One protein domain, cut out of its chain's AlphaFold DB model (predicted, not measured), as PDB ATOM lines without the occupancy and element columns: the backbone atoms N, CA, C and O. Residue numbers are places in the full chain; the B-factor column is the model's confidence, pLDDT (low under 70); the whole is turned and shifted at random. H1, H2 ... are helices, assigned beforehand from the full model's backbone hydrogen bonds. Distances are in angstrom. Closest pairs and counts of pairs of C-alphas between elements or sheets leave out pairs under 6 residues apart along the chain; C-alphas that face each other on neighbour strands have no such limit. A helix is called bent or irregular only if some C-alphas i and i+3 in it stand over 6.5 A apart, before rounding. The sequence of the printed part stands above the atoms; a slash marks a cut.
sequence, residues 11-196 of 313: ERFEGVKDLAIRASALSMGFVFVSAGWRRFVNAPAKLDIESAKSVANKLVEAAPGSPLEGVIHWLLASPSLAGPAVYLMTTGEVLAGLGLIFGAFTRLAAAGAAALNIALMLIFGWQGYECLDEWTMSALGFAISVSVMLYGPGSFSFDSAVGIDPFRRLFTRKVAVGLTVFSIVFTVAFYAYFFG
ATOM      1  N   GLU A  11      39.773  52.923  -4.971       57.59
ATOM      2  CA  GLU A  11      41.001  52.164  -4.673       57.59
ATOM      3  C   GLU A  11      40.742  50.959  -3.757       57.59
ATOM      4  O   GLU A  11      41.371  49.913  -3.912       57.59
ATOM      5  N   ARG A  12      39.774  51.050  -2.831       61.75
ATOM      6  CA  ARG A  12      39.480  49.976  -1.863       61.75
ATOM      7  C   ARG A  12      38.991  48.678  -2.518       61.75
ATOM      8  O   ARG A  12      39.161  47.604  -1.939       61.75
ATOM      9  N   PHE A  13      38.372  48.767  -3.696       62.88
ATOM     10  CA  PHE A  13      37.811  47.618  -4.415       62.88
ATOM     11  C   PHE A  13      38.570  47.255  -5.699       62.88
ATOM     12  O   PHE A  13      38.201  46.281  -6.373       62.88
ATOM     13  N   GLU A  14      39.634  47.988  -6.033       66.19
ATOM     14  CA  GLU A  14      40.487  47.684  -7.180       66.19
ATOM     15  C   GLU A  14      41.181  46.327  -6.941       66.19
ATOM     16  O   GLU A  14      41.832  46.098  -5.927       66.19
ATOM     17  N   GLY A  15      40.954  45.350  -7.826       75.94
ATOM     18  CA  GLY A  15      41.524  43.998  -7.697       75.94
ATOM     19  C   GLY A  15      40.820  43.042  -6.717       75.94
ATOM     20  O   GLY A  15      41.153  41.859  -6.694       75.94
ATOM     21  N   VAL A  16      39.791  43.463  -5.971       86.44
ATOM     22  CA  VAL A  16      39.080  42.570  -5.021       86.44
ATOM     23  C   VAL A  16      38.423  41.377  -5.722       86.44
ATOM     24  O   VAL A  16      38.452  40.257  -5.213       86.44
ATOM     25  N   LYS A  17      37.865  41.591  -6.921       88.56
ATOM     26  CA  LYS A  17      37.292  40.511  -7.745       88.56
ATOM     27  C   LYS A  17      38.354  39.485  -8.146       88.56
ATOM     28  O   LYS A  17      38.085  38.290  -8.097       88.56
ATOM     29  N   ASP A  18      39.547  39.960  -8.496       90.56
ATOM     30  CA  ASP A  18      40.690  39.118  -8.858       90.56
ATOM     31  C   ASP A  18      41.101  38.228  -7.688       90.56
ATOM     32  O   ASP A  18      41.169  37.006  -7.818       90.56
ATOM     33  N   LEU A  19      41.264  38.839  -6.513       91.25
ATOM     34  CA  LEU A  19      41.649  38.142  -5.295       91.25
ATOM     35  C   LEU A  19      40.594  37.114  -4.861       91.25
ATOM     36  O   LEU A  19      40.946  35.993  -4.493       91.25
ATOM     37  N   ALA A  20      39.305  37.457  -4.943       93.06
ATOM     38  CA  ALA A  20      38.215  36.547  -4.597       93.06
ATOM     39  C   ALA A  20      38.168  35.320  -5.524       93.06
ATOM     40  O   ALA A  20      38.051  34.181  -5.058       93.06
ATOM     41  N   ILE A  21      38.312  35.528  -6.838       94.62
ATOM     42  CA  ILE A  21      38.362  34.423  -7.802       94.62
ATOM     43  C   ILE A  21      39.617  33.581  -7.590       94.62
ATOM     44  O   ILE A  21      39.536  32.352  -7.608       94.62
ATOM     45  N   ARG A  22      40.763  34.209  -7.313       94.75
ATOM     46  CA  ARG A  22      42.006  33.497  -7.021       94.75
ATOM     47  C   ARG A  22      41.889  32.632  -5.770       94.75
ATOM     48  O   ARG A  22      42.263  31.464  -5.819       94.75
ATOM     49  N   ALA A  23      41.328  33.161  -4.684       95.75
ATOM     50  CA  ALA A  23      41.066  32.396  -3.465       95.75
ATOM     51  C   ALA A  23      40.149  31.190  -3.736       95.75
ATOM     52  O   ALA A  23      40.406  30.088  -3.245       95.75
ATOM     53  N   SER A  24      39.129  31.372  -4.578       96.19
ATOM     54  CA  SER A  24      38.214  30.298  -4.981       96.19
ATOM     55  C   SER A  24      38.927  29.224  -5.814       96.19
ATOM     56  O   SER A  24      38.790  28.035  -5.531       96.19
ATOM     57  N   ALA A  25      39.750  29.627  -6.791       97.06
ATOM     58  CA  ALA A  25      40.572  28.722  -7.596       97.06
ATOM     59  C   ALA A  25      41.559  27.919  -6.739       97.06
ATOM     60  O   ALA A  25      41.633  26.702  -6.882       97.06
ATOM     61  N   LEU A  26      42.279  28.575  -5.823       97.19
ATOM     62  CA  LEU A  26      43.203  27.915  -4.897       97.19
ATOM     63  C   LEU A  26      42.477  26.884  -4.027       97.19
ATOM     64  O   LEU A  26      42.950  25.760  -3.891       97.19
ATOM     65  N   SER A  27      41.315  27.250  -3.480       96.81
ATOM     66  CA  SER A  27      40.520  26.370  -2.616       96.81
ATOM     67  C   SER A  27      40.011  25.146  -3.378       96.81
ATOM     68  O   SER A  27      40.205  24.017  -2.932       96.81
ATOM     69  N   MET A  28      39.430  25.345  -4.565       96.75
ATOM     70  CA  MET A  28      38.983  24.238  -5.417       96.75
ATOM     71  C   MET A  28      40.162  23.366  -5.865       96.75
ATOM     72  O   MET A  28      40.081  22.138  -5.844       96.75
ATOM     73  N   GLY A  29      41.282  23.989  -6.229       97.44
ATOM     74  CA  GLY A  29      42.477  23.264  -6.622       97.44
ATOM     75  C   GLY A  29      43.048  22.419  -5.485       97.44
ATOM     76  O   GLY A  29      43.401  21.260  -5.702       97.44
ATOM     77  N   PHE A  30      43.047  22.945  -4.257       97.44
ATOM     78  CA  PHE A  30      43.430  22.198  -3.061       97.44
ATOM     79  C   PHE A  30      42.518  20.995  -2.818       97.44
ATOM     80  O   PHE A  30      43.027  19.911  -2.552       97.44
ATOM     81  N   VAL A  31      41.197  21.137  -2.955       94.94
ATOM     82  CA  VAL A  31      40.258  20.011  -2.798       94.94
ATOM     83  C   VAL A  31      40.617  18.870  -3.755       94.94
ATOM     84  O   VAL A  31      40.784  17.737  -3.306       94.94
ATOM     85  N   PHE A  32      40.854  19.156  -5.039       95.81
ATOM     86  CA  PHE A  32      41.243  18.116  -5.996       95.81
ATOM     87  C   PHE A  32      42.631  17.519  -5.733       95.81
ATOM     88  O   PHE A  32      42.789  16.297  -5.744       95.81
ATOM     89  N   VAL A  33      43.637  18.350  -5.440       97.44
ATOM     90  CA  VAL A  33      44.980  17.850  -5.106       97.44
ATOM     91  C   VAL A  33      44.943  17.008  -3.836       97.44
ATOM     92  O   VAL A  33      45.562  15.950  -3.798       97.44
ATOM     93  N   SER A  34      44.194  17.422  -2.816       95.12
ATOM     94  CA  SER A  34      44.058  16.680  -1.561       95.12
ATOM     95  C   SER A  34      43.350  15.337  -1.758       95.12
ATOM     96  O   SER A  34      43.746  14.344  -1.142       95.12
ATOM     97  N   ALA A  35      42.369  15.259  -2.666       91.38
ATOM     98  CA  ALA A  35      41.721  14.007  -3.045       91.38
ATOM     99  C   ALA A  35      42.723  13.039  -3.690       91.38
ATOM    100  O   ALA A  35      42.824  11.883  -3.265       91.38
ATOM    101  N   GLY A  36      43.523  13.524  -4.643       93.56
ATOM    102  CA  GLY A  36      44.592  12.745  -5.259       93.56
ATOM    103  C   GLY A  36      45.683  12.343  -4.269       93.56
ATOM    104  O   GLY A  36      46.053  11.175  -4.203       93.56
ATOM    105  N   TRP A  37      46.137  13.265  -3.421       95.38
ATOM    106  CA  TRP A  37      47.134  13.005  -2.378       95.38
ATOM    107  C   TRP A  37      46.666  11.928  -1.400       95.38
ATOM    108  O   TRP A  37      47.409  11.008  -1.052       95.38
ATOM    109  N   ARG A  38      45.391  11.983  -1.003       93.31
ATOM    110  CA  ARG A  38      44.780  10.953  -0.165       93.31
ATOM    111  C   ARG A  38      44.822   9.583  -0.836       93.31
ATOM    112  O   ARG A  38      45.028   8.598  -0.137       93.31
ATOM    113  N   ARG A  39      44.606   9.507  -2.150       93.62
ATOM    114  CA  ARG A  39      44.564   8.241  -2.897       93.62
ATOM    115  C   ARG A  39      45.952   7.712  -3.259       93.62
ATOM    116  O   ARG A  39      46.139   6.510  -3.194       93.62
ATOM    117  N   PHE A  40      46.916   8.570  -3.581       93.94
ATOM    118  CA  PHE A  40      48.274   8.147  -3.933       93.94
ATOM    119  C   PHE A  40      49.176   7.905  -2.718       93.94
ATOM    120  O   PHE A  40      50.028   7.025  -2.773       93.94
ATOM    121  N   VAL A  41      49.003   8.670  -1.633       94.25
ATOM    122  CA  VAL A  41      49.955   8.688  -0.507       94.25
ATOM    123  C   VAL A  41      49.320   8.192   0.790       94.25
ATOM    124  O   VAL A  41      49.793   7.220   1.370       94.25
ATOM    125  N   ASN A  42      48.237   8.822   1.259       93.56
ATOM    126  CA  ASN A  42      47.728   8.543   2.614       93.56
ATOM    127  C   ASN A  42      46.950   7.219   2.716       93.56
ATOM    128  O   ASN A  42      46.922   6.590   3.770       93.56
ATOM    129  N   ALA A  43      46.256   6.825   1.648       92.25
ATOM    130  CA  ALA A  43      45.406   5.641   1.603       92.25
ATOM    131  C   ALA A  43      45.483   4.960   0.220       92.25
ATOM    132  O   ALA A  43      44.473   4.923  -0.492       92.25
ATOM    133  N   PRO A  44      46.648   4.391  -0.154       91.44
ATOM    134  CA  PRO A  44      46.878   3.773  -1.466       91.44
ATOM    135  C   PRO A  44      45.933   2.608  -1.777       91.44
ATOM    136  O   PRO A  44      45.600   2.381  -2.936       91.44
ATOM    137  N   ALA A  45      45.378   1.953  -0.750       89.38
ATOM    138  CA  ALA A  45      44.325   0.941  -0.890       89.38
ATOM    139  C   ALA A  45      43.062   1.441  -1.631       89.38
ATOM    140  O   ALA A  45      42.214   0.647  -2.014       89.38
ATOM    141  N   LYS A  46      42.904   2.757  -1.833       86.81
ATOM    142  CA  LYS A  46      41.832   3.332  -2.658       86.81
ATOM    143  C   LYS A  46      42.061   3.167  -4.163       86.81
ATOM    144  O   LYS A  46      41.095   3.243  -4.917       86.81
ATOM    145  N   LEU A  47      43.307   2.992  -4.593       89.19
ATOM    146  CA  LEU A  47      43.686   2.750  -5.990       89.19
ATOM    147  C   LEU A  47      44.035   1.280  -6.253       89.19
ATOM    148  O   LEU A  47      44.192   0.879  -7.404       89.19
ATOM    149  N   ASP A  48      44.154   0.489  -5.190       86.50
ATOM    150  CA  ASP A  48      44.286  -0.956  -5.272       86.50
ATOM    151  C   ASP A  48      42.962  -1.572  -5.734       86.50
ATOM    152  O   ASP A  48      41.893  -1.254  -5.205       86.50
ATOM    153  N   ILE A  49      43.038  -2.421  -6.753       81.00
ATOM    154  CA  ILE A  49      41.875  -3.024  -7.395       81.00
ATOM    155  C   ILE A  49      41.319  -4.202  -6.601       81.00
ATOM    156  O   ILE A  49      40.111  -4.414  -6.584       81.00
ATOM    157  N   GLU A  50      42.180  -4.890  -5.857       81.94
ATOM    158  CA  GLU A  50      41.812  -6.044  -5.036       81.94
ATOM    159  C   GLU A  50      41.286  -5.619  -3.654       81.94
ATOM    160  O   GLU A  50      40.785  -6.427  -2.865       81.94
ATOM    161  N   SER A  51      41.402  -4.331  -3.321       82.12
ATOM    162  CA  SER A  51      40.984  -3.818  -2.026       82.12
ATOM    163  C   SER A  51      39.492  -3.502  -1.987       82.12
ATOM    164  O   SER A  51      38.982  -2.719  -2.784       82.12
ATOM    165  N   ALA A  52      38.813  -3.934  -0.920       76.69
ATOM    166  CA  ALA A  52      37.448  -3.497  -0.598       76.69
ATOM    167  C   ALA A  52      37.301  -1.964  -0.475       76.69
ATOM    168  O   ALA A  52      36.193  -1.426  -0.499       76.69
ATOM    169  N   LYS A  53      38.421  -1.254  -0.269       82.94
ATOM    170  CA  LYS A  53      38.486   0.209  -0.124       82.94
ATOM    171  C   LYS A  53      38.688   0.931  -1.459       82.94
ATOM    172  O   LYS A  53      38.781   2.167  -1.446       82.94
ATOM    173  N   SER A  54      38.759   0.187  -2.564       86.38
ATOM    174  CA  SER A  54      38.953   0.707  -3.911       86.38
ATOM    175  C   SER A  54      37.878   1.722  -4.289       86.38
ATOM    176  O   SER A  54      36.706   1.592  -3.930       86.38
ATOM    177  N   VAL A  55      38.258   2.731  -5.069       88.19
ATOM    178  CA  VAL A  55      37.307   3.683  -5.662       88.19
ATOM    179  C   VAL A  55      36.333   2.979  -6.610       88.19
ATOM    180  O   VAL A  55      35.186   3.399  -6.709       88.19
ATOM    181  N   ALA A  56      36.732   1.887  -7.259       89.25
ATOM    182  CA  ALA A  56      35.812   1.112  -8.085       89.25
ATOM    183  C   ALA A  56      34.698   0.451  -7.254       89.25
ATOM    184  O   ALA A  56      33.554   0.440  -7.693       89.25
ATOM    185  N   ASN A  57      34.973   0.017  -6.018       87.62
ATOM    186  CA  ASN A  57      33.910  -0.439  -5.116       87.62
ATOM    187  C   ASN A  57      32.942   0.708  -4.762       87.62
ATOM    188  O   ASN A  57      31.733   0.513  -4.726       87.62
ATOM    189  N   LYS A  58      33.438   1.945  -4.611       87.69
ATOM    190  CA  LYS A  58      32.544   3.109  -4.471       87.69
ATOM    191  C   LYS A  58      31.663   3.337  -5.702       87.69
ATOM    192  O   LYS A  58      30.546   3.813  -5.552       87.69
ATOM    193  N   LEU A  59      32.153   3.033  -6.906       90.56
ATOM    194  CA  LEU A  59      31.338   3.118  -8.120       90.56
ATOM    195  C   LEU A  59      30.244   2.048  -8.145       90.56
ATOM    196  O   LEU A  59      29.143   2.362  -8.584       90.56
ATOM    197  N   VAL A  60      30.511   0.838  -7.633       92.38
ATOM    198  CA  VAL A  60      29.476  -0.196  -7.428       92.38
ATOM    199  C   VAL A  60      28.369   0.381  -6.549       92.38
ATOM    200  O   VAL A  60      27.222   0.466  -6.976       92.38
ATOM    201  N   GLU A  61      28.733   0.890  -5.371       90.31
ATOM    202  CA  GLU A  61      27.790   1.475  -4.412       90.31
ATOM    203  C   GLU A  61      27.009   2.665  -4.997       90.31
ATOM    204  O   GLU A  61      25.847   2.872  -4.652       90.31
ATOM    205  N   ALA A  62      27.626   3.455  -5.878       90.62
ATOM    206  CA  ALA A  62      27.013   4.635  -6.482       90.62
ATOM    207  C   ALA A  62      26.100   4.334  -7.677       90.62
ATOM    208  O   ALA A  62      25.332   5.212  -8.074       90.62
ATOM    209  N   ALA A  63      26.156   3.135  -8.258       93.44
ATOM    210  CA  ALA A  63      25.398   2.816  -9.464       93.44
ATOM    211  C   ALA A  63      23.866   2.968  -9.297       93.44
ATOM    212  O   ALA A  63      23.288   3.696 -10.102       93.44
ATOM    213  N   PRO A  64      23.207   2.418  -8.252       92.50
ATOM    214  CA  PRO A  64      21.741   2.308  -8.222       92.50
ATOM    215  C   PRO A  64      20.910   3.587  -8.289       92.50
ATOM    216  O   PRO A  64      19.785   3.587  -8.777       92.50
ATOM    217  N   GLY A  65      21.406   4.690  -7.735       89.06
ATOM    218  CA  GLY A  65      20.701   5.972  -7.799       89.06
ATOM    219  C   GLY A  65      21.270   6.917  -8.847       89.06
ATOM    220  O   GLY A  65      20.821   8.060  -8.936       89.06
ATOM    221  N   SER A  66      22.266   6.484  -9.622       92.75
ATOM    222  CA  SER A  66      22.918   7.321 -10.620       92.75
ATOM    223  C   SER A  66      22.121   7.333 -11.931       92.75
ATOM    224  O   SER A  66      21.817   6.271 -12.469       92.75
ATOM    225  N   PRO A  67      21.865   8.496 -12.564       92.81
ATOM    226  CA  PRO A  67      21.403   8.558 -13.959       92.81
ATOM    227  C   PRO A  67      22.341   7.860 -14.961       92.81
ATOM    228  O   PRO A  67      21.964   7.676 -16.116       92.81
ATOM    229  N   LEU A  68      23.569   7.525 -14.554       94.38
ATOM    230  CA  LEU A  68      24.568   6.832 -15.363       94.38
ATOM    231  C   LEU A  68      24.755   5.366 -14.950       94.38
ATOM    232  O   LEU A  68      25.764   4.772 -15.326       94.38
ATOM    233  N   GLU A  69      23.815   4.774 -14.208       94.31
ATOM    234  CA  GLU A  69      23.884   3.390 -13.711       94.31
ATOM    235  C   GLU A  69      24.374   2.394 -14.777       94.31
ATOM    236  O   GLU A  69      25.349   1.679 -14.559       94.31
ATOM    237  N   GLY A  70      23.782   2.407 -15.978       93.94
ATOM    238  CA  GLY A  70      24.176   1.501 -17.063       93.94
ATOM    239  C   GLY A  70      25.623   1.685 -17.542       93.94
ATOM    240  O   GLY A  70      26.314   0.705 -17.815       93.94
ATOM    241  N   VAL A  71      26.116   2.928 -17.596       94.50
ATOM    242  CA  VAL A  71      27.516   3.223 -17.962       94.50
ATOM    243  C   VAL A  71      28.465   2.757 -16.859       94.50
ATOM    244  O   VAL A  71      29.533   2.218 -17.149       94.50
ATOM    245  N   ILE A  72      28.068   2.935 -15.598       94.31
ATOM    246  CA  ILE A  72      28.837   2.489 -14.434       94.31
ATOM    247  C   ILE A  72      28.937   0.960 -14.430       94.31
ATOM    248  O   ILE A  72      30.042   0.430 -14.331       94.31
ATOM    249  N   HIS A  73      27.824   0.247 -14.623       94.38
ATOM    250  CA  HIS A  73      27.813  -1.212 -14.737       94.38
ATOM    251  C   HIS A  73      28.681  -1.709 -15.899       94.38
ATOM    252  O   HIS A  73      29.463  -2.637 -15.715       94.38
ATOM    253  N   TRP A  74      28.608  -1.072 -17.072       93.31
ATOM    254  CA  TRP A  74      29.456  -1.424 -18.217       93.31
ATOM    255  C   TRP A  74      30.955  -1.266 -17.914       93.31
ATOM    256  O   TRP A  74      31.753  -2.153 -18.234       93.31
ATOM    257  N   LEU A  75      31.336  -0.166 -17.254       93.00
ATOM    258  CA  LEU A  75      32.718   0.071 -16.838       93.00
ATOM    259  C   LEU A  75      33.176  -0.989 -15.828       93.00
ATOM    260  O   LEU A  75      34.237  -1.582 -16.005       93.00
ATOM    261  N   LEU A  76      32.370  -1.254 -14.797       92.12
ATOM    262  CA  LEU A  76      32.675  -2.211 -13.728       92.12
ATOM    263  C   LEU A  76      32.711  -3.664 -14.210       92.12
ATOM    264  O   LEU A  76      33.475  -4.465 -13.671       92.12
ATOM    265  N   ALA A  77      31.928  -4.003 -15.236       91.25
ATOM    266  CA  ALA A  77      31.963  -5.308 -15.892       91.25
ATOM    267  C   ALA A  77      33.259  -5.543 -16.689       91.25
ATOM    268  O   ALA A  77      33.539  -6.674 -17.080       91.25
ATOM    269  N   SER A  78      34.063  -4.496 -16.908       89.62
ATOM    270  CA  SER A  78      35.309  -4.541 -17.675       89.62
ATOM    271  C   SER A  78      36.516  -4.178 -16.793       89.62
ATOM    272  O   SER A  78      36.967  -3.030 -16.819       89.62
ATOM    273  N   PRO A  79      37.107  -5.125 -16.031       84.19
ATOM    274  CA  PRO A  79      38.232  -4.834 -15.133       84.19
ATOM    275  C   PRO A  79      39.437  -4.175 -15.824       84.19
ATOM    276  O   PRO A  79      40.088  -3.304 -15.244       84.19
ATOM    277  N   SER A  80      39.686  -4.528 -17.090       86.81
ATOM    278  CA  SER A  80      40.737  -3.939 -17.932       86.81
ATOM    279  C   SER A  80      40.546  -2.443 -18.208       86.81
ATOM    280  O   SER A  80      41.518  -1.759 -18.521       86.81
ATOM    281  N   LEU A  81      39.319  -1.927 -18.078       88.62
ATOM    282  CA  LEU A  81      38.979  -0.512 -18.232       88.62
ATOM    283  C   LEU A  81      38.791   0.179 -16.878       88.62
ATOM    284  O   LEU A  81      39.298   1.285 -16.688       88.62
ATOM    285  N   ALA A  82      38.103  -0.470 -15.933       86.81
ATOM    286  CA  ALA A  82      37.786   0.102 -14.624       86.81
ATOM    287  C   ALA A  82      39.040   0.512 -13.838       86.81
ATOM    288  O   ALA A  82      39.099   1.630 -13.322       86.81
ATOM    289  N   GLY A  83      40.064  -0.350 -13.794       86.56
ATOM    290  CA  GLY A  83      41.325  -0.053 -13.108       86.56
ATOM    291  C   GLY A  83      41.990   1.219 -13.651       86.56
ATOM    292  O   GLY A  83      42.100   2.205 -12.918       86.56
ATOM    293  N   PRO A  84      42.380   1.259 -14.940       89.44
ATOM    294  CA  PRO A  84      42.968   2.451 -15.547       89.44
ATOM    295  C   PRO A  84      42.090   3.704 -15.436       89.44
ATOM    296  O   PRO A  84      42.621   4.792 -15.211       89.44
ATOM    297  N   ALA A  85      40.763   3.576 -15.533       89.38
ATOM    298  CA  ALA A  85      39.844   4.706 -15.405       89.38
ATOM    299  C   ALA A  85      39.947   5.393 -14.032       89.38
ATOM    300  O   ALA A  85      39.984   6.623 -13.967       89.38
ATOM    301  N   VAL A  86      40.073   4.629 -12.941       89.00
ATOM    302  CA  VAL A  86      40.255   5.178 -11.583       89.00
ATOM    303  C   VAL A  86      41.569   5.962 -11.462       89.00
ATOM    304  O   VAL A  86      41.590   7.055 -10.877       89.00
ATOM    305  N   TYR A  87      42.659   5.448 -12.040       92.12
ATOM    306  CA  TYR A  87      43.952   6.141 -12.061       92.12
ATOM    307  C   TYR A  87      43.911   7.407 -12.920       92.12
ATOM    308  O   TYR A  87      44.409   8.452 -12.491       92.12
ATOM    309  N   LEU A  88      43.294   7.345 -14.103       92.81
ATOM    310  CA  LEU A  88      43.142   8.489 -15.002       92.81
ATOM    311  C   LEU A  88      42.289   9.589 -14.374       92.81
ATOM    312  O   LEU A  88      42.690  10.749 -14.400       92.81
ATOM    313  N   MET A  89      41.163   9.232 -13.756       92.12
ATOM    314  CA  MET A  89      40.313  10.176 -13.033       92.12
ATOM    315  C   MET A  89      41.088  10.853 -11.898       92.12
ATOM    316  O   MET A  89      41.110  12.079 -11.817       92.12
ATOM    317  N   THR A  90      41.784  10.075 -11.062       94.50
ATOM    318  CA  THR A  90      42.566  10.612  -9.934       94.50
ATOM    319  C   THR A  90      43.711  11.510 -10.410       94.50
ATOM    320  O   THR A  90      43.970  12.562  -9.830       94.50
ATOM    321  N   THR A  91      44.385  11.134 -11.496       95.81
ATOM    322  CA  THR A  91      45.430  11.968 -12.105       95.81
ATOM    323  C   THR A  91      44.835  13.249 -12.687       95.81
ATOM    324  O   THR A  91      45.396  14.325 -12.499       95.81
ATOM    325  N   GLY A  92      43.675  13.160 -13.342       96.06
ATOM    326  CA  GLY A  92      42.939  14.305 -13.874       96.06
ATOM    327  C   GLY A  92      42.538  15.307 -12.793       96.06
ATOM    328  O   GLY A  92      42.727  16.505 -12.989       96.06
ATOM    329  N   GLU A  93      42.068  14.832 -11.634       96.19
ATOM    330  CA  GLU A  93      41.816  15.676 -10.458       96.19
ATOM    331  C   GLU A  93      43.095  16.409 -10.031       96.19
ATOM    332  O   GLU A  93      43.092  17.632  -9.923       96.19
ATOM    333  N   VAL A  94      44.215  15.697  -9.855       97.69
ATOM    334  CA  VAL A  94      45.491  16.318  -9.450       97.69
ATOM    335  C   VAL A  94      45.951  17.361 -10.467       97.69
ATOM    336  O   VAL A  94      46.327  18.462 -10.075       97.69
ATOM    337  N   LEU A  95      45.899  17.056 -11.764       97.94
ATOM    338  CA  LEU A  95      46.321  17.981 -12.817       97.94
ATOM    339  C   LEU A  95      45.434  19.227 -12.877       97.94
ATOM    340  O   LEU A  95      45.956  20.342 -12.921       97.94
ATOM    341  N   ALA A  96      44.109  19.060 -12.833       97.88
ATOM    342  CA  ALA A  96      43.180  20.184 -12.764       97.88
ATOM    343  C   ALA A  96      43.426  21.015 -11.496       97.88
ATOM    344  O   ALA A  96      43.472  22.244 -11.552       97.88
ATOM    345  N   GLY A  97      43.656  20.351 -10.363       97.94
ATOM    346  CA  GLY A  97      43.894  21.000  -9.087       97.94
ATOM    347  C   GLY A  97      45.196  21.797  -9.041       97.94
ATOM    348  O   GLY A  97      45.184  22.954  -8.631       97.94
ATOM    349  N   LEU A  98      46.303  21.235  -9.533       98.19
ATOM    350  CA  LEU A  98      47.578  21.947  -9.658       98.19
ATOM    351  C   LEU A  98      47.471  23.110 -10.651       98.19
ATOM    352  O   LEU A  98      47.973  24.196 -10.367       98.19
ATOM    353  N   GLY A  99      46.773  22.917 -11.775       97.44
ATOM    354  CA  GLY A  99      46.502  23.984 -12.739       97.44
ATOM    355  C   GLY A  99      45.753  25.158 -12.107       97.44
ATOM    356  O   GLY A  99      46.156  26.308 -12.270       97.44
ATOM    357  N   LEU A 100      44.728  24.885 -11.297       97.94
ATOM    358  CA  LEU A 100      44.006  25.910 -10.536       97.94
ATOM    359  C   LEU A 100      44.874  26.550  -9.443       97.94
ATOM    360  O   LEU A 100      44.862  27.774  -9.296       97.94
ATOM    361  N   ILE A 101      45.665  25.754  -8.712       97.94
ATOM    362  CA  ILE A 101      46.545  26.259  -7.651       97.94
ATOM    363  C   ILE A 101      47.589  27.210  -8.220       97.94
ATOM    364  O   ILE A 101      47.760  28.305  -7.705       97.94
ATOM    365  N   PHE A 102      48.276  26.851  -9.297       97.00
ATOM    366  CA  PHE A 102      49.311  27.714  -9.872       97.00
ATOM    367  C   PHE A 102      48.745  28.782 -10.816       97.00
ATOM    368  O   PHE A 102      49.418  29.771 -11.101       97.00
ATOM    369  N   GLY A 103      47.495  28.629 -11.261       95.75
ATOM    370  CA  GLY A 103      46.946  29.446 -12.339       95.75
ATOM    371  C   GLY A 103      47.682  29.169 -13.650       95.75
ATOM    372  O   GLY A 103      48.117  30.100 -14.320       95.75
ATOM    373  N   ALA A 104      47.900  27.887 -13.951       95.69
ATOM    374  CA  ALA A 104      48.540  27.405 -15.169       95.69
ATOM    375  C   ALA A 104      47.487  26.741 -16.063       95.69
ATOM    376  O   ALA A 104      46.752  25.861 -15.607       95.69
ATOM    377  N   PHE A 105      47.403  27.169 -17.325       95.62
ATOM    378  CA  PHE A 105      46.311  26.810 -18.235       95.62
ATOM    379  C   PHE A 105      44.932  27.005 -17.580       95.62
ATOM    380  O   PHE A 105      44.048  26.155 -17.686       95.62
ATOM    381  N   THR A 106      44.740  28.131 -16.893       95.88
ATOM    382  CA  THR A 106      43.674  28.399 -15.916       95.88
ATOM    383  C   THR A 106      42.286  28.062 -16.445       95.88
ATOM    384  O   THR A 106      41.521  27.375 -15.774       95.88
ATOM    385  N   ARG A 107      41.953  28.483 -17.674       95.62
ATOM    386  CA  ARG A 107      40.642  28.185 -18.278       95.62
ATOM    387  C   ARG A 107      40.451  26.700 -18.573       95.62
ATOM    388  O   ARG A 107      39.352  26.191 -18.397       95.62
ATOM    389  N   LEU A 108      41.508  26.007 -18.997       96.38
ATOM    390  CA  LEU A 108      41.473  24.570 -19.259       96.38
ATOM    391  C   LEU A 108      41.403  23.770 -17.953       96.38
ATOM    392  O   LEU A 108      40.591  22.857 -17.849       96.38
ATOM    393  N   ALA A 109      42.193  24.146 -16.945       97.50
ATOM    394  CA  ALA A 109      42.147  23.549 -15.613       97.50
ATOM    395  C   ALA A 109      40.758  23.717 -14.980       97.50
ATOM    396  O   ALA A 109      40.186  22.756 -14.469       97.50
ATOM    397  N   ALA A 110      40.171  24.911 -15.099       97.56
ATOM    398  CA  ALA A 110      38.815  25.192 -14.647       97.56
ATOM    399  C   ALA A 110      37.746  24.433 -15.455       97.56
ATOM    400  O   ALA A 110      36.778  23.950 -14.876       97.56
ATOM    401  N   ALA A 111      37.922  24.252 -16.768       97.31
ATOM    402  CA  ALA A 111      37.030  23.416 -17.573       97.31
ATOM    403  C   ALA A 111      37.097  21.933 -17.161       97.31
ATOM    404  O   ALA A 111      36.060  21.286 -17.018       97.31
ATOM    405  N   GLY A 112      38.301  21.404 -16.917       97.00
ATOM    406  CA  GLY A 112      38.497  20.044 -16.408       97.00
ATOM    407  C   GLY A 112      37.868  19.853 -15.027       97.00
ATOM    408  O   GLY A 112      37.115  18.906 -14.815       97.00
ATOM    409  N   ALA A 113      38.090  20.803 -14.118       97.75
ATOM    410  CA  ALA A 113      37.448  20.849 -12.807       97.75
ATOM    411  C   ALA A 113      35.914  20.902 -12.906       97.75
ATOM    412  O   ALA A 113      35.220  20.188 -12.182       97.75
ATOM    413  N   ALA A 114      35.363  21.696 -13.828       97.88
ATOM    414  CA  ALA A 114      33.926  21.756 -14.072       97.88
ATOM    415  C   ALA A 114      33.370  20.405 -14.553       97.88
ATOM    416  O   ALA A 114      32.349  19.952 -14.041       97.88
ATOM    417  N   ALA A 115      34.055  19.739 -15.487       97.19
ATOM    418  CA  ALA A 115      33.656  18.427 -15.994       97.19
ATOM    419  C   ALA A 115      33.711  17.337 -14.910       97.19
ATOM    420  O   ALA A 115      32.779  16.541 -14.799       97.19
ATOM    421  N   LEU A 116      34.757  17.336 -14.077       95.69
ATOM    422  CA  LEU A 116      34.877  16.427 -12.932       95.69
ATOM    423  C   LEU A 116      33.730  16.633 -11.938       95.69
ATOM    424  O   LEU A 116      33.090  15.669 -11.537       95.69
ATOM    425  N   ASN A 117      33.414  17.883 -11.595       95.94
ATOM    426  CA  ASN A 117      32.302  18.196 -10.698       95.94
ATOM    427  C   ASN A 117      30.937  17.779 -11.279       95.94
ATOM    428  O   ASN A 117      30.097  17.251 -10.553       95.94
ATOM    429  N   ILE A 118      30.715  17.954 -12.588       95.75
ATOM    430  CA  ILE A 118      29.525  17.412 -13.263       95.75
ATOM    431  C   ILE A 118      29.472  15.891 -13.114       95.75
ATOM    432  O   ILE A 118      28.451  15.363 -12.682       95.75
ATOM    433  N   ALA A 119      30.564  15.186 -13.421       93.75
ATOM    434  CA  ALA A 119      30.613  13.732 -13.308       93.75
ATOM    435  C   ALA A 119      30.332  13.253 -11.873       93.75
ATOM    436  O   ALA A 119      29.549  12.326 -11.685       93.75
ATOM    437  N   LEU A 120      30.899  13.917 -10.862       91.81
ATOM    438  CA  LEU A 120      30.656  13.593  -9.455       91.81
ATOM    439  C   LEU A 120      29.189  13.803  -9.055       91.81
ATOM    440  O   LEU A 120      28.625  12.936  -8.393       91.81
ATOM    441  N   MET A 121      28.546  14.888  -9.503       92.12
ATOM    442  CA  MET A 121      27.106  15.088  -9.284       92.12
ATOM    443  C   MET A 121      26.276  13.982  -9.937       92.12
ATOM    444  O   MET A 121      25.343  13.485  -9.314       92.12
ATOM    445  N   LEU A 122      26.609  13.590 -11.170       92.81
ATOM    446  CA  LEU A 122      25.892  12.531 -11.879       92.81
ATOM    447  C   LEU A 122      26.059  11.175 -11.187       92.81
ATOM    448  O   LEU A 122      25.093  10.440 -11.083       92.81
ATOM    449  N   ILE A 123      27.255  10.837 -10.707       91.69
ATOM    450  CA  ILE A 123      27.536   9.510 -10.143       91.69
ATOM    451  C   ILE A 123      27.089   9.415  -8.681       91.69
ATOM    452  O   ILE A 123      26.364   8.496  -8.313       91.69
ATOM    453  N   PHE A 124      27.511  10.366  -7.847       88.38
ATOM    454  CA  PHE A 124      27.394  10.286  -6.388       88.38
ATOM    455  C   PHE A 124      26.300  11.185  -5.811       88.38
ATOM    456  O   PHE A 124      26.022  11.115  -4.617       88.38
ATOM    457  N   GLY A 125      25.660  12.030  -6.625       87.31
ATOM    458  CA  GLY A 125      24.767  13.077  -6.125       87.31
ATOM    459  C   GLY A 125      23.565  12.577  -5.317       87.31
ATOM    460  O   GLY A 125      23.023  13.333  -4.517       87.31
ATOM    461  N   TRP A 126      23.175  11.311  -5.472       87.44
ATOM    462  CA  TRP A 126      22.084  10.691  -4.717       87.44
ATOM    463  C   TRP A 126      22.518  10.087  -3.368       87.44
ATOM    464  O   TRP A 126      21.690   9.967  -2.462       87.44
ATOM    465  N   GLN A 127      23.796   9.716  -3.211       78.25
ATOM    466  CA  GLN A 127      24.312   8.938  -2.076       78.25
ATOM    467  C   GLN A 127      24.480   9.745  -0.783       78.25
ATOM    468  O   GLN A 127      25.060   9.224   0.151       78.25
ATOM    469  N   GLY A 128      24.009  10.989  -0.673       62.47
ATOM    470  CA  GLY A 128      24.337  11.864   0.463       62.47
ATOM    471  C   GLY A 128      23.904  11.299   1.825       62.47
ATOM    472  O   GLY A 128      22.795  11.579   2.281       62.47
ATOM    473  N   TYR A 129      24.738  10.488   2.471       49.88
ATOM    474  CA  TYR A 129      24.402   9.769   3.704       49.88
ATOM    475  C   TYR A 129      24.504  10.640   4.945       49.88
ATOM    476  O   TYR A 129      23.790  10.410   5.911       49.88
ATOM    477  N   GLU A 130      25.295  11.701   4.892       43.19
ATOM    478  CA  GLU A 130      25.418  12.660   5.979       43.19
ATOM    479  C   GLU A 130      25.315  14.049   5.359       43.19
ATOM    480  O   GLU A 130      26.279  14.570   4.818       43.19
ATOM    481  N   CYS A 131      24.082  14.572   5.325       40.59
ATOM    482  CA  CYS A 131      23.702  15.906   4.852       40.59
ATOM    483  C   CYS A 131      24.561  16.460   3.688       40.59
ATOM    484  O   CYS A 131      25.528  17.176   3.919       40.59
ATOM    485  N   LEU A 132      24.133  16.271   2.430       50.78
ATOM    486  CA  LEU A 132      24.540  17.120   1.291       50.78
ATOM    487  C   LEU A 132      25.983  16.987   0.729       50.78
ATOM    488  O   LEU A 132      26.219  17.624  -0.295       50.78
ATOM    489  N   ASP A 133      26.909  16.195   1.285       67.12
ATOM    490  CA  ASP A 133      28.360  16.315   0.988       67.12
ATOM    491  C   ASP A 133      28.748  16.154  -0.502       67.12
ATOM    492  O   ASP A 133      29.185  17.122  -1.130       67.12
ATOM    493  N   GLU A 134      28.516  15.000  -1.142       78.69
ATOM    494  CA  GLU A 134      29.013  14.772  -2.512       78.69
ATOM    495  C   GLU A 134      28.348  15.683  -3.548       78.69
ATOM    496  O   GLU A 134      29.022  16.218  -4.435       78.69
ATOM    497  N   TRP A 135      27.032  15.891  -3.435       86.44
ATOM    498  CA  TRP A 135      26.306  16.774  -4.346       86.44
ATOM    499  C   TRP A 135      26.676  18.243  -4.121       86.44
ATOM    500  O   TRP A 135      26.957  18.944  -5.088       86.44
ATOM    501  N   THR A 136      26.724  18.719  -2.874       87.81
ATOM    502  CA  THR A 136      26.973  20.142  -2.567       87.81
ATOM    503  C   THR A 136      28.399  20.530  -2.857       87.81
ATOM    504  O   THR A 136      28.629  21.576  -3.464       87.81
ATOM    505  N   MET A 137      29.354  19.682  -2.473       90.00
ATOM    506  CA  MET A 137      30.755  19.883  -2.811       90.00
ATOM    507  C   MET A 137      30.908  20.003  -4.329       90.00
ATOM    508  O   MET A 137      31.533  20.949  -4.808       90.00
ATOM    509  N   SER A 138      30.285  19.100  -5.087       92.31
ATOM    510  CA  SER A 138      30.392  19.097  -6.545       92.31
ATOM    511  C   SER A 138      29.633  20.260  -7.198       92.31
ATOM    512  O   SER A 138      30.131  20.868  -8.141       92.31
ATOM    513  N   ALA A 139      28.466  20.645  -6.683       94.12
ATOM    514  CA  ALA A 139      27.691  21.791  -7.160       94.12
ATOM    515  C   ALA A 139      28.431  23.121  -6.936       94.12
ATOM    516  O   ALA A 139      28.579  23.926  -7.859       94.12
ATOM    517  N   LEU A 140      28.951  23.338  -5.723       94.75
ATOM    518  CA  LEU A 140      29.765  24.512  -5.401       94.75
ATOM    519  C   LEU A 140      31.070  24.506  -6.195       94.75
ATOM    520  O   LEU A 140      31.453  25.531  -6.760       94.75
ATOM    521  N   GLY A 141      31.723  23.348  -6.302       95.88
ATOM    522  CA  GLY A 141      32.926  23.175  -7.104       95.88
ATOM    523  C   GLY A 141      32.691  23.490  -8.578       95.88
ATOM    524  O   GLY A 141      33.508  24.166  -9.208       95.88
ATOM    525  N   PHE A 142      31.542  23.092  -9.127       97.50
ATOM    526  CA  PHE A 142      31.142  23.426 -10.488       97.50
ATOM    527  C   PHE A 142      30.928  24.932 -10.668       97.50
ATOM    528  O   PHE A 142      31.464  25.511 -11.614       97.50
ATOM    529  N   ALA A 143      30.227  25.590  -9.742       97.38
ATOM    530  CA  ALA A 143      30.024  27.039  -9.773       97.38
ATOM    531  C   ALA A 143      31.351  27.818  -9.675       97.38
ATOM    532  O   ALA A 143      31.573  28.769 -10.433       97.38
ATOM    533  N   ILE A 144      32.269  27.389  -8.798       97.69
ATOM    534  CA  ILE A 144      33.624  27.953  -8.691       97.69
ATOM    535  C   ILE A 144      34.379  27.752 -10.004       97.69
ATOM    536  O   ILE A 144      34.939  28.703 -10.545       97.69
ATOM    537  N   SER A 145      34.358  26.536 -10.547       97.88
ATOM    538  CA  SER A 145      35.057  26.186 -11.783       97.88
ATOM    539  C   SER A 145      34.556  27.017 -12.963       97.88
ATOM    540  O   SER A 145      35.361  27.568 -13.706       97.88
ATOM    541  N   VAL A 146      33.240  27.202 -13.106       97.75
ATOM    542  CA  VAL A 146      32.666  28.096 -14.122       97.75
ATOM    543  C   VAL A 146      33.101  29.540 -13.879       97.75
ATOM    544  O   VAL A 146      33.542  30.198 -14.816       97.75
ATOM    545  N   SER A 147      33.062  30.027 -12.639       97.00
ATOM    546  CA  SER A 147      33.464  31.402 -12.309       97.00
ATOM    547  C   SER A 147      34.927  31.683 -12.664       97.00
ATOM    548  O   SER A 147      35.218  32.677 -13.332       97.00
ATOM    549  N   VAL A 148      35.840  30.778 -12.299       96.75
ATOM    550  CA  VAL A 148      37.269  30.852 -12.653       96.75
ATOM    551  C   VAL A 148      37.452  30.738 -14.164       96.75
ATOM    552  O   VAL A 148      38.187  31.521 -14.760       96.75
ATOM    553  N   MET A 149      36.746  29.808 -14.808       95.56
ATOM    554  CA  MET A 149      36.807  29.607 -16.252       95.56
ATOM    555  C   MET A 149      36.333  30.838 -17.027       95.56
ATOM    556  O   MET A 149      36.883  31.103 -18.090       95.56
ATOM    557  N   LEU A 150      35.342  31.589 -16.529       95.06
ATOM    558  CA  LEU A 150      34.859  32.834 -17.139       95.06
ATOM    559  C   LEU A 150      35.817  33.997 -16.885       95.06
ATOM    560  O   LEU A 150      36.171  34.711 -17.828       95.06
ATOM    561  N   TYR A 151      36.262  34.154 -15.638       94.44
ATOM    562  CA  TYR A 151      37.177  35.214 -15.228       94.44
ATOM    563  C   TYR A 151      38.532  35.099 -15.943       94.44
ATOM    564  O   TYR A 151      39.006  36.061 -16.548       94.44
ATOM    565  N   GLY A 152      39.086  33.888 -15.993       91.88
ATOM    566  CA  GLY A 152      40.378  33.592 -16.594       91.88
ATOM    567  C   GLY A 152      41.536  33.675 -15.593       91.88
ATOM    568  O   GLY A 152      41.318  33.510 -14.394       91.88
ATOM    569  N   PRO A 153      42.770  33.885 -16.082       88.62
ATOM    570  CA  PRO A 153      43.982  33.743 -15.279       88.62
ATOM    571  C   PRO A 153      44.076  34.722 -14.096       88.62
ATOM    572  O   PRO A 153      44.474  34.325 -13.006       88.62
ATOM    573  N   GLY A 154      43.652  35.978 -14.250       87.75
ATOM    574  CA  GLY A 154      43.780  36.975 -13.179       87.75
ATOM    575  C   GLY A 154      45.230  37.351 -12.852       87.75
ATOM    576  O   GLY A 154      46.167  36.723 -13.342       87.75
ATOM    577  N   SER A 155      45.441  38.377 -12.030       86.94
ATOM    578  CA  SER A 155      46.765  38.993 -11.837       86.94
ATOM    579  C   SER A 155      47.760  38.114 -11.071       86.94
ATOM    580  O   SER A 155      48.964  38.239 -11.277       86.94
ATOM    581  N   PHE A 156      47.282  37.197 -10.225       87.19
ATOM    582  CA  PHE A 156      48.117  36.313  -9.389       87.19
ATOM    583  C   PHE A 156      48.250  34.876  -9.929       87.19
ATOM    584  O   PHE A 156      48.367  33.922  -9.152       87.19
ATOM    585  N   SER A 157      48.205  34.708 -11.249       93.19
ATOM    586  CA  SER A 157      48.382  33.417 -11.926       93.19
ATOM    587  C   SER A 157      49.702  33.332 -12.679       93.19
ATOM    588  O   SER A 157      50.231  34.337 -13.161       93.19
ATOM    589  N   PHE A 158      50.206  32.108 -12.835       94.50
ATOM    590  CA  PHE A 158      51.356  31.838 -13.694       94.50
ATOM    591  C   PHE A 158      51.097  32.265 -15.143       94.50
ATOM    592  O   PHE A 158      51.938  32.919 -15.753       94.50
ATOM    593  N   ASP A 159      49.907  31.968 -15.662       95.12
ATOM    594  CA  ASP A 159      49.459  32.369 -16.994       95.12
ATOM    595  C   ASP A 159      49.577  33.885 -17.214       95.12
ATOM    596  O   ASP A 159      50.120  34.323 -18.227       95.12
ATOM    597  N   SER A 160      49.139  34.702 -16.247       93.50
ATOM    598  CA  SER A 160      49.287  36.159 -16.333       93.50
ATOM    599  C   SER A 160      50.740  36.610 -16.209       93.50
ATOM    600  O   SER A 160      51.128  37.561 -16.885       93.50
ATOM    601  N   ALA A 161      51.549  35.942 -15.383       94.38
ATOM    602  CA  ALA A 161      52.970  36.260 -15.240       94.38
ATOM    603  C   ALA A 161      53.752  36.044 -16.548       94.38
ATOM    604  O   ALA A 161      54.687  36.790 -16.834       94.38
ATOM    605  N   VAL A 162      53.349  35.062 -17.361       95.19
ATOM    606  CA  VAL A 162      53.959  34.776 -18.674       95.19
ATOM    607  C   VAL A 162      53.155  35.331 -19.859       95.19
ATOM    608  O   VAL A 162      53.547  35.150 -21.011       95.19
ATOM    609  N   GLY A 163      52.045  36.029 -19.602       92.62
ATOM    610  CA  GLY A 163      51.243  36.721 -20.613       92.62
ATOM    611  C   GLY A 163      50.406  35.818 -21.527       92.62
ATOM    612  O   GLY A 163      50.126  36.203 -22.664       92.62
ATOM    613  N   ILE A 164      49.997  34.633 -21.065       93.12
ATOM    614  CA  ILE A 164      49.174  33.689 -21.838       93.12
ATOM    615  C   ILE A 164      47.740  33.613 -21.294       93.12
ATOM    616  O   ILE A 164      47.506  33.613 -20.094       93.12
ATOM    617  N   ASP A 165      46.755  33.528 -22.188       92.00
ATOM    618  CA  ASP A 165      45.363  33.181 -21.849       92.00
ATOM    619  C   ASP A 165      44.778  32.363 -23.011       92.00
ATOM    620  O   ASP A 165      44.076  32.901 -23.885       92.00
ATOM    621  N   PRO A 166      45.153  31.074 -23.117       87.75
ATOM    622  CA  PRO A 166      44.639  30.222 -24.175       87.75
ATOM    623  C   PRO A 166      43.110  30.140 -24.067       87.75
ATOM    624  O   PRO A 166      42.537  30.127 -22.983       87.75
ATOM    625  N   PHE A 167      42.434  30.089 -25.216       89.69
ATOM    626  CA  PHE A 167      40.969  30.028 -25.323       89.69
ATOM    627  C   PHE A 167      40.193  31.288 -24.912       89.69
ATOM    628  O   PHE A 167      38.970  31.282 -25.048       89.69
ATOM    629  N   ARG A 168      40.842  32.404 -24.537       91.69
ATOM    630  CA  ARG A 168      40.165  33.685 -24.224       91.69
ATOM    631  C   ARG A 168      39.091  34.082 -25.241       91.69
ATOM    632  O   ARG A 168      38.023  34.557 -24.872       91.69
ATOM    633  N   ARG A 169      39.362  33.860 -26.534       91.75
ATOM    634  CA  ARG A 169      38.450  34.199 -27.643       91.75
ATOM    635  C   ARG A 169      37.122  33.434 -27.609       91.75
ATOM    636  O   ARG A 169      36.146  33.926 -28.164       91.75
ATOM    637  N   LEU A 170      37.068  32.265 -26.964       92.31
ATOM    638  CA  LEU A 170      35.841  31.476 -26.826       92.31
ATOM    639  C   LEU A 170      34.878  32.093 -25.797       92.31
ATOM    640  O   LEU A 170      33.665  31.932 -25.915       92.31
ATOM    641  N   PHE A 171      35.385  32.862 -24.832       91.94
ATOM    642  CA  PHE A 171      34.606  33.421 -23.723       91.94
ATOM    643  C   PHE A 171      33.991  34.782 -24.065       91.94
ATOM    644  O   PHE A 171      34.243  35.802 -23.426       91.94
ATOM    645  N   THR A 172      33.151  34.798 -25.101       94.12
ATOM    646  CA  THR A 172      32.325  35.970 -25.431       94.12
ATOM    647  C   THR A 172      31.247  36.205 -24.366       94.12
ATOM    648  O   THR A 172      30.885  35.295 -23.620       94.12
ATOM    649  N   ARG A 173      30.638  37.400 -24.340       93.81
ATOM    650  CA  ARG A 173      29.519  37.706 -23.425       93.81
ATOM    651  C   ARG A 173      28.382  36.680 -23.511       93.81
ATOM    652  O   ARG A 173      27.833  36.302 -22.483       93.81
ATOM    653  N   LYS A 174      28.040  36.216 -24.720       96.50
ATOM    654  CA  LYS A 174      26.985  35.207 -24.922       96.50
ATOM    655  C   LYS A 174      27.362  33.868 -24.290       96.50
ATOM    656  O   LYS A 174      26.535  33.270 -23.614       96.50
ATOM    657  N   VAL A 175      28.612  33.438 -24.468       94.88
ATOM    658  CA  VAL A 175      29.133  32.205 -23.859       94.88
ATOM    659  C   VAL A 175      29.170  32.325 -22.337       94.88
ATOM    660  O   VAL A 175      28.733  31.407 -21.652       94.88
ATOM    661  N   ALA A 176      29.590  33.473 -21.801       95.12
ATOM    662  CA  ALA A 176      29.610  33.712 -20.360       95.12
ATOM    663  C   ALA A 176      28.214  33.633 -19.726       95.12
ATOM    664  O   ALA A 176      28.025  32.948 -18.718       95.12
ATOM    665  N   VAL A 177      27.218  34.275 -20.347       97.06
ATOM    666  CA  VAL A 177      25.817  34.178 -19.910       97.06
ATOM    667  C   VAL A 177      25.318  32.737 -20.021       97.06
ATOM    668  O   VAL A 177      24.742  32.226 -19.065       97.06
ATOM    669  N   GLY A 178      25.582  32.063 -21.144       97.69
ATOM    670  CA  GLY A 178      25.165  30.677 -21.363       97.69
ATOM    671  C   GLY A 178      25.724  29.711 -20.318       97.69
ATOM    672  O   GLY A 178      24.965  28.949 -19.733       97.69
ATOM    673  N   LEU A 179      27.024  29.788 -20.024       96.50
ATOM    674  CA  LEU A 179      27.674  28.954 -19.007       96.50
ATOM    675  C   LEU A 179      27.162  29.248 -17.595       96.50
ATOM    676  O   LEU A 179      27.000  28.322 -16.805       96.50
ATOM    677  N   THR A 180      26.866  30.512 -17.286       96.56
ATOM    678  CA  THR A 180      26.293  30.896 -15.988       96.56
ATOM    679  C   THR A 180      24.893  30.309 -15.815       96.56
ATOM    680  O   THR A 180      24.611  29.663 -14.808       96.56
ATOM    681  N   VAL A 181      24.023  30.478 -16.818       97.75
ATOM    682  CA  VAL A 181      22.667  29.910 -16.802       97.75
ATOM    683  C   VAL A 181      22.728  28.390 -16.735       97.75
ATOM    684  O   VAL A 181      22.035  27.795 -15.915       97.75
ATOM    685  N   PHE A 182      23.587  27.761 -17.541       97.12
ATOM    686  CA  PHE A 182      23.793  26.317 -17.505       97.12
ATOM    687  C   PHE A 182      24.239  25.849 -16.119       97.12
ATOM    688  O   PHE A 182      23.670  24.897 -15.604       97.12
ATOM    689  N   SER A 183      25.189  26.542 -15.486       97.31
ATOM    690  CA  SER A 183      25.671  26.186 -14.151       97.31
ATOM    691  C   SER A 183      24.553  26.181 -13.107       97.31
ATOM    692  O   SER A 183      24.400  25.209 -12.364       97.31
ATOM    693  N   ILE A 184      23.722  27.225 -13.110       95.88
ATOM    694  CA  ILE A 184      22.590  27.366 -12.189       95.88
ATOM    695  C   ILE A 184      21.524  26.306 -12.476       95.88
ATOM    696  O   ILE A 184      21.124  25.574 -11.574       95.88
ATOM    697  N   VAL A 185      21.073  26.208 -13.731       95.75
ATOM    698  CA  VAL A 185      20.000  25.288 -14.126       95.75
ATOM    699  C   VAL A 185      20.420  23.846 -13.892       95.75
ATOM    700  O   VAL A 185      19.641  23.097 -13.322       95.75
ATOM    701  N   PHE A 186      21.641  23.464 -14.277       94.19
ATOM    702  CA  PHE A 186      22.150  22.112 -14.065       94.19
ATOM    703  C   PHE A 186      22.141  21.761 -12.580       94.19
ATOM    704  O   PHE A 186      21.572  20.743 -12.205       94.19
ATOM    705  N   THR A 187      22.688  22.639 -11.734       92.88
ATOM    706  CA  THR A 187      22.717  22.447 -10.280       92.88
ATOM    707  C   THR A 187      21.301  22.255  -9.731       92.88
ATOM    708  O   THR A 187      20.980  21.210  -9.169       92.88
ATOM    709  N   VAL A 188      20.408  23.220  -9.955       91.81
ATOM    710  CA  VAL A 188      19.046  23.179  -9.401       91.81
ATOM    711  C   VAL A 188      18.241  21.999  -9.953       91.81
ATOM    712  O   VAL A 188      17.549  21.323  -9.195       91.81
ATOM    713  N   ALA A 189      18.349  21.704 -11.250       91.25
ATOM    714  CA  ALA A 189      17.637  20.595 -11.873       91.25
ATOM    715  C   ALA A 189      18.107  19.240 -11.338       91.25
ATOM    716  O   ALA A 189      17.274  18.378 -11.073       91.25
ATOM    717  N   PHE A 190      19.413  19.051 -11.130       89.38
ATOM    718  CA  PHE A 190      19.931  17.798 -10.580       89.38
ATOM    719  C   PHE A 190      19.608  17.622  -9.098       89.38
ATOM    720  O   PHE A 190      19.323  16.507  -8.661       89.38
ATOM    721  N   TYR A 191      19.552  18.718  -8.340       89.06
ATOM    722  CA  TYR A 191      18.993  18.685  -6.991       89.06
ATOM    723  C   TYR A 191      17.527  18.238  -7.011       89.06
ATOM    724  O   TYR A 191      17.139  17.323  -6.288       89.06
ATOM    725  N   ALA A 192      16.715  18.846  -7.884       89.75
ATOM    726  CA  ALA A 192      15.308  18.490  -8.050       89.75
ATOM    727  C   ALA A 192      15.126  17.034  -8.467       89.75
ATOM    728  O   ALA A 192      14.209  16.375  -7.986       89.75
ATOM    729  N   TYR A 193      15.997  16.545  -9.347       89.62
ATOM    730  CA  TYR A 193      15.995  15.167  -9.793       89.62
ATOM    731  C   TYR A 193      16.187  14.224  -8.604       89.62
ATOM    732  O   TYR A 193      15.311  13.402  -8.374       89.62
ATOM    733  N   PHE A 194      17.261  14.364  -7.819       88.00
ATOM    734  CA  PHE A 194      17.565  13.422  -6.733       88.00
ATOM    735  C   PHE A 194      16.694  13.582  -5.486       88.00
ATOM    736  O   PHE A 194      16.351  12.577  -4.859       88.00
ATOM    737  N   PHE A 195      16.360  14.819  -5.117       86.56
ATOM    738  CA  PHE A 195      15.774  15.141  -3.815       86.56
ATOM    739  C   PHE A 195      14.374  15.744  -3.895       86.56
ATOM    740  O   PHE A 195      13.723  15.833  -2.867       86.56
ATOM    741  N   GLY A 196      13.900  16.168  -5.070       85.38
ATOM    742  CA  GLY A 196      12.612  16.848  -5.228       85.38
ATOM    743  C   GLY A 196      12.563  18.212  -4.527       85.38
ATOM    744  O   GLY A 196      12.555  18.302  -3.309       85.38
TER     745      GLY A 196
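AT A GLANCE: This is residues 11 to 196 of the 313 residues of the protein "DoxX family membrane protein" of Methyloligella sp. GL2 (UniProt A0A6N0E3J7). Five long helices make the body: H5, H6 and H8 form an up-and-down bundle, each running against the one before it, and H1 and H4 pack on the side away from H8, H1 on H6 and H4 on H5. The short helical hairpin of H2 and H3 packs at one end of H4 and H5, and little H7 lies at their other end. The printed part has 186 residues with eight named helices, H1 to H8 in chain order, and no named strand; its class is all helix. It is compact, with a radius of gyration of the C-alphas of 17.5 A and spans of 56 by 38 by 30 A.

IN THESE COORDINATES: H1, residues 16 to 42, begins at C-alpha 16 (39.080, 42.570, -5.021) and is 35.9 A long; it has a kink of 30 degrees near residue 36. It is neither bent nor irregular, but only just: C-alphas 39 and 42 are 6.4 A apart. H2 is residues 55 to 62 and H3 residues 69 to 76. H4, residues 79 to 102, is 34.8 A long, and is neither bent nor irregular, but only just: C-alphas 80 and 83 are 6.2 A apart. H5, residues 106 to 124, is 26.2 A long and H6, residues 133 to 151, 26.4 A. H7 is residues 158 to 161. H8, residues 173 to 195, is 32.9 A long and ends at C-alpha 195 (15.774, 15.141, -3.815).

HOW THE PARTS SIT: The hub, H4, touches H1, closest C-alphas Gly 29 and Gly 97 at 3.6 A, opposite ways at a steep tilt of 35.1 degrees, only just more than shallow. H4 and H5 form a hairpin, closest C-alphas Ala 96 and Ala 109 at 4.5 A. H2 touches H4, C-alphas Val 55 and Val 86 at 6.8 A, about perpendicular at 80 degrees. H3 and H4 only just touch, with 3 pairs of C-alphas within 8 A, and only at the corner. H5 and H6 form a hairpin at a shallow tilt of 22 degrees, closest C-alphas Arg 107 and Met 149 at 4.6 A. H8 touches H6, C-alphas Ala 139 and Thr 187 at 5.9 A, opposite ways at 4 degrees. H1 touches H6 with residues 21 to 28 alone, closest C-alphas Ile 21 and Val 148 at 6.1 A. H7 is close to H4 but not clearly touching, C-alphas Phe 102 and Phe 158 at 6.0 A. H1 and H8 are apart. Each O i to N i+4 pair is within hydrogen-bond range in H2, H3, H5, H6 and H8, against 22 of 23 in H1 and 19 of 20 in H4; H7 is too short for one.

THE WHOLE: The farthest C-alphas, Glu 11 and Ala 77, are 59.3 A apart. The printed part has no cut. The links H1 to H2 and H7 to H8 are long. Mean pLDDT of the printed part is 90.6; residues 11 to 14 and 128 to 133 are under 70.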